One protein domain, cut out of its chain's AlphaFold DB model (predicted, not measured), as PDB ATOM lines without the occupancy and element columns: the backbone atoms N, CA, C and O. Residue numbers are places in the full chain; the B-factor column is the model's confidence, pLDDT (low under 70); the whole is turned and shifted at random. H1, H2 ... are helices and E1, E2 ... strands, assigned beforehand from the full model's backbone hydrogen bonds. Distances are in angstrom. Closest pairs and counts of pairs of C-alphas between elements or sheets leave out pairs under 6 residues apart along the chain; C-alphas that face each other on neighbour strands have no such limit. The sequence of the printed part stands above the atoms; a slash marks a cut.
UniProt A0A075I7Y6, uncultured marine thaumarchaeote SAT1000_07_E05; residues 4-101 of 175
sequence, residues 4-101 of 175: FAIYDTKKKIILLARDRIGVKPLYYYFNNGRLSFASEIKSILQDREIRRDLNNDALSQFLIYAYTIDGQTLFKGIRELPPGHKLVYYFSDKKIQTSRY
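What this domain is: This is residues 4 to 101 of the 175 residues of a protein of uncultured marine thaumarchaeote SAT1000_07_E05 (UniProt A0A075I7Y6). Two small antiparallel sheets are partly face to face as a sandwich, four strands E1, E2, E6, E7 over three strands E4, E3, E5, their strands crossed at 31 degrees. Between E4 and E5 the chain leaves the sandwich on a long excursion that takes H2 to one end of the longest axis, away from both sheets, while the short H1 stays close to the three-stranded one. The printed part has 98 residues with seven named strands and two named helices, in the order E1 E2 E3 E4 H1 H2 E5 E6 E7, and its class is mixed, helices and strands. It is compact, with a radius of gyration of the C-alphas of 13.8 A and spans of 46 by 32 by 20 A.

How they stand to each other: E1, residues 4 to 8, and E2, residues 13 to 18, form a hairpin, with N 6 and O 15 2.8 A apart, within hydrogen-bond range. E2 is also the antiparallel neighbour of E6, residues 85 to 90, with N 16 to O 87 at 2.8 A. E6 forms a hairpin with E7, residues 95 to 100, with N 88 to O 97 at 2.8 A. This sheet is twisted, its C-alphas lying up to 4.2 A off the best plane. In the other sheet E3, residues 27 to 31, forms a hairpin with E4, residues 34 to 38, with N 29 to O 36 at 2.8 A. On the other side of E3 is E5, residues 78 to 80, antiparallel at 140 degrees, with N 28 to O 79 at 2.8 A. Across the sandwich, the closest C-alphas of E4 and E6 are those of Leu 35 and Tyr 89, 7.5 A apart. H1, residues 41 to 44, only grazes the sheet E4 E3 E5. H2, residues 56 to 65, is on neither sheet. E4, H1, H2 and E5 make a split strand-helix-strand unit, two strands running the same way with E3 between them, and its crossover is right-handed. In H2 every O i to N i+4 pair is within hydrogen-bond range; H1 is too short for such a pair.

Where its parts are: E1 begins at C-alpha 4, (18.443, 14.498, 16.367). E2 is 16.7 A long, E6 16.6 A and E7 17.2 A; H2 is 14.0 A, from C-alpha 56 at (42.605, 0.219, 24.770). E7 ends at C-alpha 100, (29.809, 15.073, 6.214).

The domain as a whole: The C-alphas farthest apart are those of Lys 10 and Ile 64, 46.4 A. The printed part has no cut. The links H1 to H2 and H2 to E5 are long, with 11 and 12 residues. The mean pLDDT of the printed part is 96.9, and no printed residue is under 70.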
ATOM      1  N   PHE A   4      19.786  15.053  16.548       97.88
ATOM      2  CA  PHE A   4      18.443  14.498  16.367       97.88
ATOM      3  C   PHE A   4      18.463  13.180  15.603       97.88
ATOM      4  O   PHE A   4      19.446  12.838  14.944       97.88
ATOM      5  N   ALA A   5      17.331  12.482  15.676       98.25
ATOM      6  CA  ALA A   5      17.025  11.305  14.885       98.25
ATOM      7  C   ALA A   5      15.679  11.493  14.177       98.25
ATOM      8  O   ALA A   5      14.717  11.959  14.786       98.25
ATOM      9  N   ILE A   6      15.607  11.117  12.904       98.44
ATOM     10  CA  ILE A   6      14.371  11.088  12.119       98.44
ATOM     11  C   ILE A   6      14.203   9.679  11.574       98.44
ATOM     12  O   ILE A   6      15.098   9.157  10.912       98.44
ATOM     13  N   TYR A   7      13.041   9.079  11.817       98.38
ATOM     14  CA  TYR A   7      12.632   7.855  11.145       98.38
ATOM     15  C   TYR A   7      11.748   8.203   9.945       98.38
ATOM     16  O   TYR A   7      10.659   8.753  10.107       98.38
ATOM     17  N   ASP A   8      12.219   7.893   8.738       98.06
ATOM     18  CA  ASP A   8      11.448   8.056   7.505       98.06
ATOM     19  C   ASP A   8      10.760   6.728   7.166       98.06
ATOM     20  O   ASP A   8      11.391   5.758   6.736       98.06
ATOM     21  N   THR A   9       9.443   6.684   7.363       96.94
ATOM     22  CA  THR A   9       8.623   5.484   7.161       96.94
ATOM     23  C   THR A   9       8.474   5.085   5.696       96.94
ATOM     24  O   THR A   9       8.253   3.901   5.428       96.94
ATOM     25  N   LYS A  10       8.590   6.040   4.762       97.31
ATOM     26  CA  LYS A  10       8.466   5.800   3.319       97.31
ATOM     27  C   LYS A  10       9.763   5.232   2.764       97.31
ATOM     28  O   LYS A  10       9.739   4.230   2.061       97.31
ATOM     29  N   LYS A  11      10.893   5.847   3.122       96.94
ATOM     30  CA  LYS A  11      12.228   5.394   2.699       96.94
ATOM     31  C   LYS A  11      12.760   4.227   3.524       96.94
ATOM     32  O   LYS A  11      13.745   3.623   3.119       96.94
ATOM     33  N   LYS A  12      12.131   3.919   4.666       97.38
ATOM     34  CA  LYS A  12      12.582   2.898   5.622       97.38
ATOM     35  C   LYS A  12      14.042   3.133   6.014       97.38
ATOM     36  O   LYS A  12      14.895   2.265   5.831       97.38
ATOM     37  N   ILE A  13      14.311   4.321   6.558       98.50
ATOM     38  CA  ILE A  13      15.631   4.707   7.075       98.50
ATOM     39  C   ILE A  13      15.526   5.428   8.418       98.50
ATOM     40  O   ILE A  13      14.512   6.065   8.706       98.50
ATOM     41  N   ILE A  14      16.603   5.387   9.202       98.62
ATOM     42  CA  ILE A  14      16.837   6.331  10.301       98.62
ATOM     43  C   ILE A  14      17.948   7.289   9.877       98.62
ATOM     44  O   ILE A  14      19.027   6.847   9.492       98.62
ATOM     45  N   LEU A  15      17.696   8.591   9.967       98.69
ATOM     46  CA  LEU A  15      18.690   9.645   9.805       98.69
ATOM     47  C   LEU A  15      19.054  10.202  11.180       98.69
ATOM     48  O   LEU A  15      18.204  10.776  11.856       98.69
ATOM     49  N   LEU A  16      20.320  10.089  11.553       98.75
ATOM     50  CA  LEU A  16      20.917  10.779  12.687       98.75
ATOM     51  C   LEU A  16      21.728  11.966  12.174       98.75
ATOM     52  O   LEU A  16      22.442  11.834  11.178       98.75
ATOM     53  N   ALA A  17      21.669  13.110  12.849       98.38
ATOM     54  CA  ALA A  17      22.510  14.255  12.514       98.38
ATOM     55  C   ALA A  17      22.977  14.984  13.771       98.38
ATOM     56  O   ALA A  17      22.205  15.170  14.717       98.38
ATOM     57  N   ARG A  18      24.237  15.422  13.750       98.06
ATOM     58  CA  ARG A  18      24.878  16.188  14.821       98.06
ATOM     59  C   ARG A  18      25.288  17.558  14.304       98.06
ATOM     60  O   ARG A  18      25.737  17.659  13.169       98.06
ATOM     61  N   ASP A  19      25.139  18.592  15.128       97.44
ATOM     62  CA  ASP A  19      25.429  19.968  14.735       97.44
ATOM     63  C   ASP A  19      26.862  20.200  14.233       97.44
ATOM     64  O   ASP A  19      27.780  19.419  14.475       97.44
ATOM     65  N   ARG A  20      27.028  21.326  13.528       96.38
ATOM     66  CA  ARG A  20      28.223  21.715  12.761       96.38
ATOM     67  C   ARG A  20      29.535  21.577  13.535       96.38
ATOM     68  O   ARG A  20      30.502  21.071  12.991       96.38
ATOM     69  N   ILE A  21      29.539  21.998  14.797       94.75
ATOM     70  CA  ILE A  21      30.732  22.020  15.657       94.75
ATOM     71  C   ILE A  21      30.662  20.966  16.775       94.75
ATOM     72  O   ILE A  21      31.552  20.891  17.611       94.75
ATOM     73  N   GLY A  22      29.615  20.135  16.783       94.50
ATOM     74  CA  GLY A  22      29.469  19.006  17.690       94.50
ATOM     75  C   GLY A  22      29.166  19.377  19.137       94.50
ATOM     76  O   GLY A  22      29.556  18.635  20.033       94.50
ATOM     77  N   VAL A  23      28.460  20.479  19.415       94.81
ATOM     78  CA  VAL A  23      28.223  20.843  20.823       94.81
ATOM     79  C   VAL A  23      27.271  19.881  21.523       94.81
ATOM     80  O   VAL A  23      27.426  19.614  22.714       94.81
ATOM     81  N   LYS A  24      26.258  19.367  20.816       96.44
ATOM     82  CA  LYS A  24      25.408  18.309  21.369       96.44
ATOM     83  C   LYS A  24      26.013  16.938  21.050       96.44
ATOM     84  O   LYS A  24      26.292  16.672  19.879       96.44
ATOM     85  N   PRO A  25      26.241  16.077  22.058       96.62
ATOM     86  CA  PRO A  25      26.785  14.743  21.836       96.62
ATOM     87  C   PRO A  25      25.771  13.847  21.119       96.62
ATOM     88  O   PRO A  25      24.562  13.950  21.336       96.62
ATOM     89  N   LEU A  26      26.273  12.942  20.279       98.44
ATOM     90  CA  LEU A  26      25.479  11.884  19.662       98.44
ATOM     91  C   LEU A  26      26.351  10.649  19.459       98.44
ATOM     92  O   LEU A  26      27.242  10.643  18.612       98.44
ATOM     93  N   TYR A  27      26.083   9.610  20.237       98.62
ATOM     94  CA  TYR A  27      26.796   8.341  20.209       98.62
ATOM     95  C   TYR A  27      25.971   7.278  19.496       98.62
ATOM     96  O   TYR A  27      24.738   7.310  19.522       98.62
ATOM     97  N   TYR A  28      26.652   6.313  18.891       98.62
ATOM     98  CA  TYR A  28      26.034   5.162  18.261       98.62
ATOM     99  C   TYR A  28      26.876   3.896  18.444       98.62
ATOM    100  O   TYR A  28      28.096   3.938  18.588       98.62
ATOM    101  N   TYR A  29      26.195   2.760  18.425       98.31
ATOM    102  CA  TYR A  29      26.755   1.419  18.398       98.31
ATOM    103  C   TYR A  29      26.077   0.660  17.266       98.31
ATOM    104  O   TYR A  29      24.849   0.670  17.158       98.31
ATOM    105  N   PHE A  30      26.869   0.018  16.416       97.75
ATOM    106  CA  PHE A  30      26.351  -0.748  15.296       97.75
ATOM    107  C   PHE A  30      27.031  -2.111  15.234       97.75
ATOM    108  O   PHE A  30      28.247  -2.193  15.068       97.75
ATOM    109  N   ASN A  31      26.244  -3.174  15.377       95.94
ATOM    110  CA  ASN A  31      26.730  -4.549  15.344       95.94
ATOM    111  C   ASN A  31      25.649  -5.479  14.788       95.94
ATOM    112  O   ASN A  31      24.476  -5.314  15.114       95.94
ATOM    113  N   ASN A  32      26.028  -6.455  13.959       93.69
ATOM    114  CA  ASN A  32      25.119  -7.456  13.382       93.69
ATOM    115  C   ASN A  32      23.827  -6.870  12.771       93.69
ATOM    116  O   ASN A  32      22.743  -7.441  12.889       93.69
ATOM    117  N   GLY A  33      23.932  -5.702  12.131       95.19
ATOM    118  CA  GLY A  33      22.789  -5.026  11.515       95.19
ATOM    119  C   GLY A  33      21.844  -4.322  12.495       95.19
ATOM    120  O   GLY A  33      20.785  -3.862  12.086       95.19
ATOM    121  N   ARG A  34      22.201  -4.226  13.778       95.44
ATOM    122  CA  ARG A  34      21.446  -3.509  14.808       95.44
ATOM    123  C   ARG A  34      22.130  -2.183  15.117       95.44
ATOM    124  O   ARG A  34      23.320  -2.160  15.419       95.44
ATOM    125  N   LEU A  35      21.370  -1.092  15.049       97.94
ATOM    126  CA  LEU A  35      21.819   0.250  15.415       97.94
ATOM    127  C   LEU A  35      21.195   0.676  16.750       97.94
ATOM    128  O   LEU A  35      19.973   0.748  16.866       97.94
ATOM    129  N   SER A  36      22.044   1.042  17.704       98.06
ATOM    130  CA  SER A  36      21.680   1.722  18.951       98.06
ATOM    131  C   SER A  36      22.310   3.116  18.950       98.06
ATOM    132  O   SER A  36      23.461   3.262  18.549       98.06
ATOM    133  N   PHE A  37      21.592   4.151  19.384       98.50
ATOM    134  CA  PHE A  37      22.121   5.518  19.446       98.50
ATOM    135  C   PHE A  37      21.498   6.309  20.597       98.50
ATOM    136  O   PHE A  37      20.362   6.051  20.990       98.50
ATOM    137  N   ALA A  38      22.241   7.271  21.141       98.31
ATOM    138  CA  ALA A  38      21.777   8.163  22.203       98.31
ATOM    139  C   ALA A  38      22.683   9.395  22.329       98.31
ATOM    140  O   ALA A  38      23.827   9.384  21.883       98.31
ATOM    141  N   SER A  39      22.212  10.440  23.008       97.38
ATOM    142  CA  SER A  39      23.053  11.581  23.401       97.38
ATOM    143  C   SER A  39      24.015  11.257  24.550       97.38
ATOM    144  O   SER A  39      24.903  12.046  24.845       97.38
ATOM    145  N   GLU A  40      23.863  10.101  25.201       97.81
ATOM    146  CA  GLU A  40      24.714   9.660  26.306       97.81
ATOM    147  C   GLU A  40      25.030   8.165  26.199       97.81
ATOM    148  O   GLU A  40      24.140   7.340  25.983       97.81
ATOM    149  N   ILE A  41      26.295   7.797  26.422       97.94
ATOM    150  CA  ILE A  41      26.763   6.404  26.326       97.94
ATOM    151  C   ILE A  41      26.031   5.487  27.320       97.94
ATOM    152  O   ILE A  41      25.677   4.359  26.980       97.94
ATOM    153  N   LYS A  42      25.736   5.976  28.534       97.12
ATOM    154  CA  LYS A  42      25.056   5.195  29.583       97.12
ATOM    155  C   LYS A  42      23.689   4.652  29.148       97.12
ATOM    156  O   LYS A  42      23.280   3.604  29.644       97.12
ATOM    157  N   SER A  43      23.016   5.338  28.222       97.88
ATOM    158  CA  SER A  43      21.732   4.917  27.655       97.88
ATOM    159  C   SER A  43      21.903   3.763  26.668       97.88
ATOM    160  O   SER A  43      21.125   2.817  26.705       97.88
ATOM    161  N   ILE A  44      22.956   3.789  25.843       97.88
ATOM    162  CA  ILE A  44      23.317   2.666  24.959       97.88
ATOM    163  C   ILE A  44      23.666   1.434  25.805       97.88
ATOM    164  O   ILE A  44      23.199   0.339  25.525       97.88
ATOM    165  N   LEU A  45      24.408   1.625  26.899       97.62
ATOM    166  CA  LEU A  45      24.828   0.558  27.818       97.62
ATOM    167  C   LEU A  45      23.710  -0.025  28.707       97.62
ATOM    168  O   LEU A  45      24.004  -0.868  29.565       97.62
ATOM    169  N   GLN A  46      22.459   0.424  28.553       97.44
ATOM    170  CA  GLN A  46      21.299  -0.266  29.137       97.44
ATOM    171  C   GLN A  46      20.952  -1.547  28.370       97.44
ATOM    172  O   GLN A  46      20.318  -2.449  28.915       97.44
ATOM    173  N   ASP A  47      21.393  -1.641  27.119       95.25
ATOM    174  CA  ASP A  47      21.301  -2.846  26.316       95.25
ATOM    175  C   ASP A  47      22.294  -3.902  26.812       95.25
ATOM    176  O   ASP A  47      23.511  -3.742  26.698       95.25
ATOM    177  N   ARG A  48      21.770  -5.000  27.366       92.69
ATOM    178  CA  ARG A  48      22.582  -6.061  27.980       92.69
ATOM    179  C   ARG A  48      23.416  -6.850  26.971       92.69
ATOM    180  O   ARG A  48      24.357  -7.524  27.380       92.69
ATOM    181  N   GLU A  49      23.097  -6.770  25.680       93.25
ATOM    182  CA  GLU A  49      23.889  -7.413  24.627       93.25
ATOM    183  C   GLU A  49      25.181  -6.638  24.315       93.25
ATOM    184  O   GLU A  49      26.122  -7.198  23.749       93.25
ATOM    185  N   ILE A  50      25.262  -5.362  24.710       95.50
ATOM    186  CA  ILE A  50      26.437  -4.517  24.496       95.50
ATOM    187  C   ILE A  50      27.387  -4.674  25.685       95.50
ATOM    188  O   ILE A  50      27.120  -4.220  26.802       95.50
ATOM    189  N   ARG A  51      28.533  -5.313  25.441       94.50
ATOM    190  CA  ARG A  51      29.579  -5.488  26.455       94.50
ATOM    191  C   ARG A  51      30.236  -4.159  26.814       94.50
ATOM    192  O   ARG A  51      30.484  -3.316  25.956       94.50
ATOM    193  N   ARG A  52      30.577  -4.002  28.094       96.12
ATOM    194  CA  ARG A  52      31.307  -2.842  28.636       96.12
ATOM    195  C   ARG A  52      32.816  -3.055  28.539       96.12
ATOM    196  O   ARG A  52      33.531  -2.914  29.525       96.12
ATOM    197  N   ASP A  53      33.274  -3.436  27.354       97.12
ATOM    198  CA  ASP A  53      34.687  -3.696  27.111       97.12
ATOM    199  C   ASP A  53      35.433  -2.372  26.916       97.12
ATOM    200  O   ASP A  53      34.961  -1.469  26.217       97.12
ATOM    201  N   LEU A  54      36.615  -2.267  27.523       97.50
ATOM    202  CA  LEU A  54      37.479  -1.103  27.380       97.50
ATOM    203  C   LEU A  54      38.073  -1.052  25.967       97.50
ATOM    204  O   LEU A  54      38.529  -2.060  25.420       97.50
ATOM    205  N   ASN A  55      38.082   0.136  25.375       97.62
ATOM    206  CA  ASN A  55      38.814   0.409  24.150       97.62
ATOM    207  C   ASN A  55      40.241   0.864  24.498       97.62
ATOM    208  O   ASN A  55      40.454   2.024  24.848       97.62
ATOM    209  N   ASN A  56      41.209  -0.051  24.407       97.38
ATOM    210  CA  ASN A  56      42.605   0.219  24.770       97.38
ATOM    211  C   ASN A  56      43.262   1.295  23.892       97.38
ATOM    212  O   ASN A  56      44.099   2.050  24.388       97.38
ATOM    213  N   ASP A  57      42.858   1.416  22.625       96.06
ATOM    214  CA  ASP A  57      43.380   2.451  21.727       96.06
ATOM    215  C   ASP A  57      42.903   3.833  22.183       96.06
ATOM    216  O   ASP A  57      43.702   4.752  22.357       96.06
ATOM    217  N   ALA A  58      41.605   3.962  22.473       97.25
ATOM    218  CA  ALA A  58      41.034   5.193  23.013       97.25
ATOM    219  C   ALA A  58      41.571   5.530  24.411       97.25
ATOM    220  O   ALA A  58      41.779   6.701  24.713       97.25
ATOM    221  N   LEU A  59      41.826   4.526  25.259       97.62
ATOM    222  CA  LEU A  59      42.475   4.737  26.554       97.62
ATOM    223  C   LEU A  59      43.880   5.310  26.371       97.62
ATOM    224  O   LEU A  59      44.231   6.290  27.021       97.62
ATOM    225  N   SER A  60      44.668   4.721  25.472       97.31
ATOM    226  CA  SER A  60      46.028   5.181  25.187       97.31
ATOM    227  C   SER A  60      46.021   6.621  24.670       97.31
ATOM    228  O   SER A  60      46.778   7.453  25.159       97.31
ATOM    229  N   GLN A  61      45.104   6.950  23.752       96.62
ATOM    230  CA  GLN A  61      44.900   8.324  23.273       96.62
ATOM    231  C   GLN A  61      44.545   9.277  24.413       96.62
ATOM    232  O   GLN A  61      45.141  10.342  24.527       96.62
ATOM    233  N   PHE A  62      43.615   8.884  25.283       96.94
ATOM    234  CA  PHE A  62      43.202   9.711  26.407       96.94
ATOM    235  C   PHE A  62      44.352   9.964  27.390       96.94
ATOM    236  O   PHE A  62      44.513  11.083  27.859       96.94
ATOM    237  N   LEU A  63      45.188   8.964  27.675       97.25
ATOM    238  CA  LEU A  63      46.336   9.131  28.571       97.25
ATOM    239  C   LEU A  63      47.432  10.031  27.983       97.25
ATOM    240  O   LEU A  63      48.133  10.695  28.740       97.25
ATOM    241  N   ILE A  64      47.578  10.067  26.656       96.44
ATOM    242  CA  ILE A  64      48.593  10.884  25.972       96.44
ATOM    243  C   ILE A  64      48.082  12.308  25.712       96.44
ATOM    244  O   ILE A  64      48.814  13.273  25.911       96.44
ATOM    245  N   TYR A  65      46.835  12.446  25.258       95.69
ATOM    246  CA  TYR A  65      46.287  13.699  24.726       95.69
ATOM    247  C   TYR A  65      45.181  14.317  25.590       95.69
ATOM    248  O   TYR A  65      44.746  15.427  25.305       95.69
ATOM    249  N   ALA A  66      44.700  13.622  26.626       94.88
ATOM    250  CA  ALA A  66      43.511  13.973  27.416       94.88
ATOM    251  C   ALA A  66      42.177  13.981  26.630       94.88
ATOM    252  O   ALA A  66      41.160  14.452  27.140       94.88
ATOM    253  N   TYR A  67      42.141  13.422  25.414       93.25
ATOM    254  CA  TYR A  67      40.924  13.218  24.617       93.25
ATOM    255  C   TYR A  67      41.052  12.013  23.668       93.25
ATOM    256  O   TYR A  67      42.145  11.490  23.449       93.25
ATOM    257  N   THR A  68      39.926  11.557  23.111       93.88
ATOM    258  CA  THR A  68      39.864  10.468  22.122       93.88
ATOM    259  C   THR A  68      39.773  11.005  20.692       93.88
ATOM    260  O   THR A  68      39.219  12.074  20.441       93.88
ATOM    261  N   ILE A  69      40.316  10.256  19.734       92.88
ATOM    262  CA  ILE A  69      40.472  10.667  18.331       92.88
ATOM    263  C   ILE A  69      39.442   9.937  17.450       92.88
ATOM    264  O   ILE A  69      38.962   8.858  17.798       92.88
ATOM    265  N   ASP A  70      39.062  10.527  16.312       89.06
ATOM    266  CA  ASP A  70      38.198   9.927  15.274       89.06
ATOM    267  C   ASP A  70      36.833   9.408  15.760       89.06
ATOM    268  O   ASP A  70      36.280   8.410  15.267       89.06
ATOM    269  N   GLY A  71      36.277  10.102  16.756       92.75
ATOM    270  CA  GLY A  71      35.001   9.750  17.371       92.75
ATOM    271  C   GLY A  71      35.052   8.422  18.126       92.75
ATOM    272  O   GLY A  71      34.020   7.771  18.292       92.75
ATOM    273  N   GLN A  72      36.235   7.966  18.543       96.62
ATOM    274  CA  GLN A  72      36.346   6.837  19.454       96.62
ATOM    275  C   GLN A  72      35.850   7.213  20.849       96.62
ATOM    276  O   GLN A  72      35.912   8.367  21.270       96.62
ATOM    277  N   THR A  73      35.397   6.208  21.590       97.56
ATOM    278  CA  THR A  73      35.093   6.333  23.015       97.56
ATOM    279  C   THR A  73      35.894   5.296  23.793       97.56
ATOM    280  O   THR A  73      36.420   4.344  23.209       97.56
ATOM    281  N   LEU A  74      35.955   5.450  25.119       97.31
ATOM    282  CA  LEU A  74      36.562   4.453  26.007       97.31
ATOM    283  C   LEU A  74      35.811   3.109  25.999       97.31
ATOM    284  O   LEU A  74      36.343   2.119  26.489       97.31
ATOM    285  N   PHE A  75      34.606   3.043  25.424       97.75
ATOM    286  CA  PHE A  75      33.840   1.810  25.281       97.75
ATOM    287  C   PHE A  75      34.008   1.235  23.878       97.75
ATOM    288  O   PHE A  75      33.701   1.879  22.870       97.75
ATOM    289  N   LYS A  76      34.470  -0.011  23.802       97.00
ATOM    290  CA  LYS A  76      34.723  -0.690  22.533       97.00
ATOM    291  C   LYS A  76      33.444  -0.785  21.696       97.00
ATOM    292  O   LYS A  76      32.405  -1.247  22.157       97.00
ATOM    293  N   GLY A  77      33.529  -0.347  20.440       96.12
ATOM    294  CA  GLY A  77      32.426  -0.382  19.474       96.12
ATOM    295  C   GLY A  77      31.407   0.759  19.593       96.12
ATOM    296  O   GLY A  77      30.636   0.958  18.656       96.12
ATOM    297  N   ILE A  78      31.412   1.533  20.685       98.19
ATOM    298  CA  ILE A  78      30.602   2.751  20.793       98.19
ATOM    299  C   ILE A  78      31.403   3.908  20.207       98.19
ATOM    300  O   ILE A  78      32.533   4.176  20.622       98.19
ATOM    301  N   ARG A  79      30.809   4.595  19.234       98.19
ATOM    302  CA  ARG A  79      31.418   5.717  18.522       98.19
ATOM    303  C   ARG A  79      30.602   6.981  18.715       98.19
ATOM    304  O   ARG A  79      29.384   6.941  18.850       98.19
ATOM    305  N   GLU A  80      31.278   8.110  18.688       98.19
ATOM    306  CA  GLU A  80      30.674   9.429  18.643       98.19
ATOM    307  C   GLU A  80      30.548   9.880  17.182       98.19
ATOM    308  O   GLU A  80      31.503   9.794  16.408       98.19
ATOM    309  N   LEU A  81      29.360  10.333  16.771       98.19
ATOM    310  CA  LEU A  81      29.158  10.880  15.430       98.19
ATOM    311  C   LEU A  81      29.955  12.190  15.308       98.19
ATOM    312  O   LEU A  81      29.752  13.069  16.149       98.19
ATOM    313  N   PRO A  82      30.828  12.372  14.302       97.06
ATOM    314  CA  PRO A  82      31.648  13.577  14.231       97.06
ATOM    315  C   PRO A  82      30.819  14.866  14.034       97.06
ATOM    316  O   PRO A  82      29.697  14.810  13.515       97.06
ATOM    317  N   PRO A  83      31.353  16.040  14.421       96.50
ATOM    318  CA  PRO A  83      30.745  17.341  14.136       96.50
ATOM    319  C   PRO A  83      30.380  17.508  12.657       96.50
ATOM    320  O   PRO A  83      31.140  17.089  11.788       96.50
ATOM    321  N   GLY A  84      29.220  18.089  12.349       97.50
ATOM    322  CA  GLY A  84      28.815  18.352  10.962       97.50
ATOM    323  C   GLY A  84      28.577  17.095  10.116       97.50
ATOM    324  O   GLY A  84      28.564  17.177   8.885       97.50
ATOM    325  N   HIS A  85      28.395  15.930  10.747       98.25
ATOM    326  CA  HIS A  85      28.094  14.673  10.062       98.25
ATOM    327  C   HIS A  85      26.658  14.207  10.302       98.25
ATOM    328  O   HIS A  85      25.994  14.536  11.290       98.25
ATOM    329  N   LYS A  86      26.192  13.393   9.356       98.62
ATOM    330  CA  LYS A  86      24.961  12.615   9.438       98.62
ATOM    331  C   LYS A  86      25.262  11.131   9.257       98.62
ATOM    332  O   LYS A  86      26.165  10.771   8.500       98.62
ATOM    333  N   LEU A  87      24.476  10.287   9.912       98.75
ATOM    334  CA  LEU A  87      24.489   8.836   9.760       98.75
ATOM    335  C   LEU A  87      23.114   8.385   9.276       98.75
ATOM    336  O   LEU A  87      22.098   8.763   9.853       98.75
ATOM    337  N   VAL A  88      23.081   7.582   8.219       98.75
ATOM    338  CA  VAL A  88      21.862   6.966   7.694       98.75
ATOM    339  C   VAL A  88      21.928   5.471   7.942       98.75
ATOM    340  O   VAL A  88      22.895   4.832   7.540       98.75
ATOM    341  N   TYR A  89      20.911   4.921   8.596       98.75
ATOM    342  CA  TYR A  89      20.702   3.483   8.720       98.75
ATOM    343  C   TYR A  89      19.598   3.032   7.776       98.75
ATOM    344  O   TYR A  89      18.501   3.595   7.792       98.75
ATOM    345  N   TYR A  90      19.889   2.006   6.987       98.31
ATOM    346  CA  TYR A  90      18.993   1.444   5.989       98.31
ATOM    347  C   TYR A  90      18.431   0.116   6.491       98.31
ATOM    348  O   TYR A  90      19.173  -0.820   6.782       98.31
ATOM    349  N   PHE A  91      17.104   0.010   6.594       97.19
ATOM    350  CA  PHE A  91      16.476  -1.225   7.081       97.19
ATOM    351  C   PHE A  91      16.559  -2.379   6.071       97.19
ATOM    352  O   PHE A  91      16.497  -3.536   6.479       97.19
ATOM    353  N   SER A  92      16.687  -2.082   4.773       94.88
ATOM    354  CA  SER A  92      16.694  -3.078   3.694       94.88
ATOM    355  C   SER A  92      17.919  -3.990   3.724       94.88
ATOM    356  O   SER A  92      17.789  -5.197   3.554       94.88
ATOM    357  N   ASP A  93      19.102  -3.423   3.947       95.06
ATOM    358  CA  ASP A  93      20.378  -4.142   3.974       95.06
ATOM    359  C   ASP A  93      21.016  -4.174   5.370       95.06
ATOM    360  O   ASP A  93      22.061  -4.799   5.559       95.06
ATOM    361  N   LYS A  94      20.370  -3.525   6.348       97.31
ATOM    362  CA  LYS A  94      20.838  -3.369   7.724       97.31
ATOM    363  C   LYS A  94      22.227  -2.743   7.790       97.31
ATOM    364  O   LYS A  94      23.046  -3.197   8.580       97.31
ATOM    365  N   LYS A  95      22.520  -1.726   6.976       97.69
ATOM    366  CA  LYS A  95      23.814  -1.021   6.985       97.69
ATOM    367  C   LYS A  95      23.688   0.418   7.457       97.69
ATOM    368  O   LYS A  95      22.610   1.012   7.441       97.69
ATOM    369  N   ILE A  96      24.826   0.980   7.858       98.38
ATOM    370  CA  ILE A  96      24.973   2.405   8.148       98.38
ATOM    371  C   ILE A  96      25.870   3.076   7.111       98.38
ATOM    372  O   ILE A  96      26.850   2.493   6.652       98.38
ATOM    373  N   GLN A  97      25.569   4.329   6.792       98.25
ATOM    374  CA  GLN A  97      26.419   5.201   5.995       98.25
ATOM    375  C   GLN A  97      26.587   6.533   6.714       98.25
ATOM    376  O   GLN A  97      25.607   7.194   7.051       98.25
ATOM    377  N   THR A  98      27.834   6.949   6.915       98.19
ATOM    378  CA  THR A  98      28.155   8.252   7.506       98.19
ATOM    379  C   THR A  98      28.639   9.198   6.415       98.19
ATOM    380  O   THR A  98      29.378   8.792   5.523       98.19
ATOM    381  N   SER A  99      28.211  10.458   6.459       98.38
ATOM    382  CA  SER A  99      28.661  11.495   5.524       98.38
ATOM    383  C   SER A  99      28.727  12.857   6.205       98.38
ATOM    384  O   SER A  99      27.911  13.167   7.077       98.38
ATOM    385  N   ARG A 100      29.699  13.674   5.801       97.94
ATOM    386  CA  ARG A 100      29.809  15.073   6.214       97.94
ATOM    387  C   ARG A 100      28.787  15.898   5.440       97.94
ATOM    388  O   ARG A 100      28.675  15.750   4.227       97.94
ATOM    389  N   TYR A 101      28.025  16.737   6.132       97.56
ATOM    390  CA  TYR A 101      27.117  17.697   5.498       97.56
ATOM    391  C   TYR A 101      27.594  19.145   5.663       97.56
ATOM    392  O   TYR A 101      27.056  20.040   5.015       97.56
TER     393      TYR A 101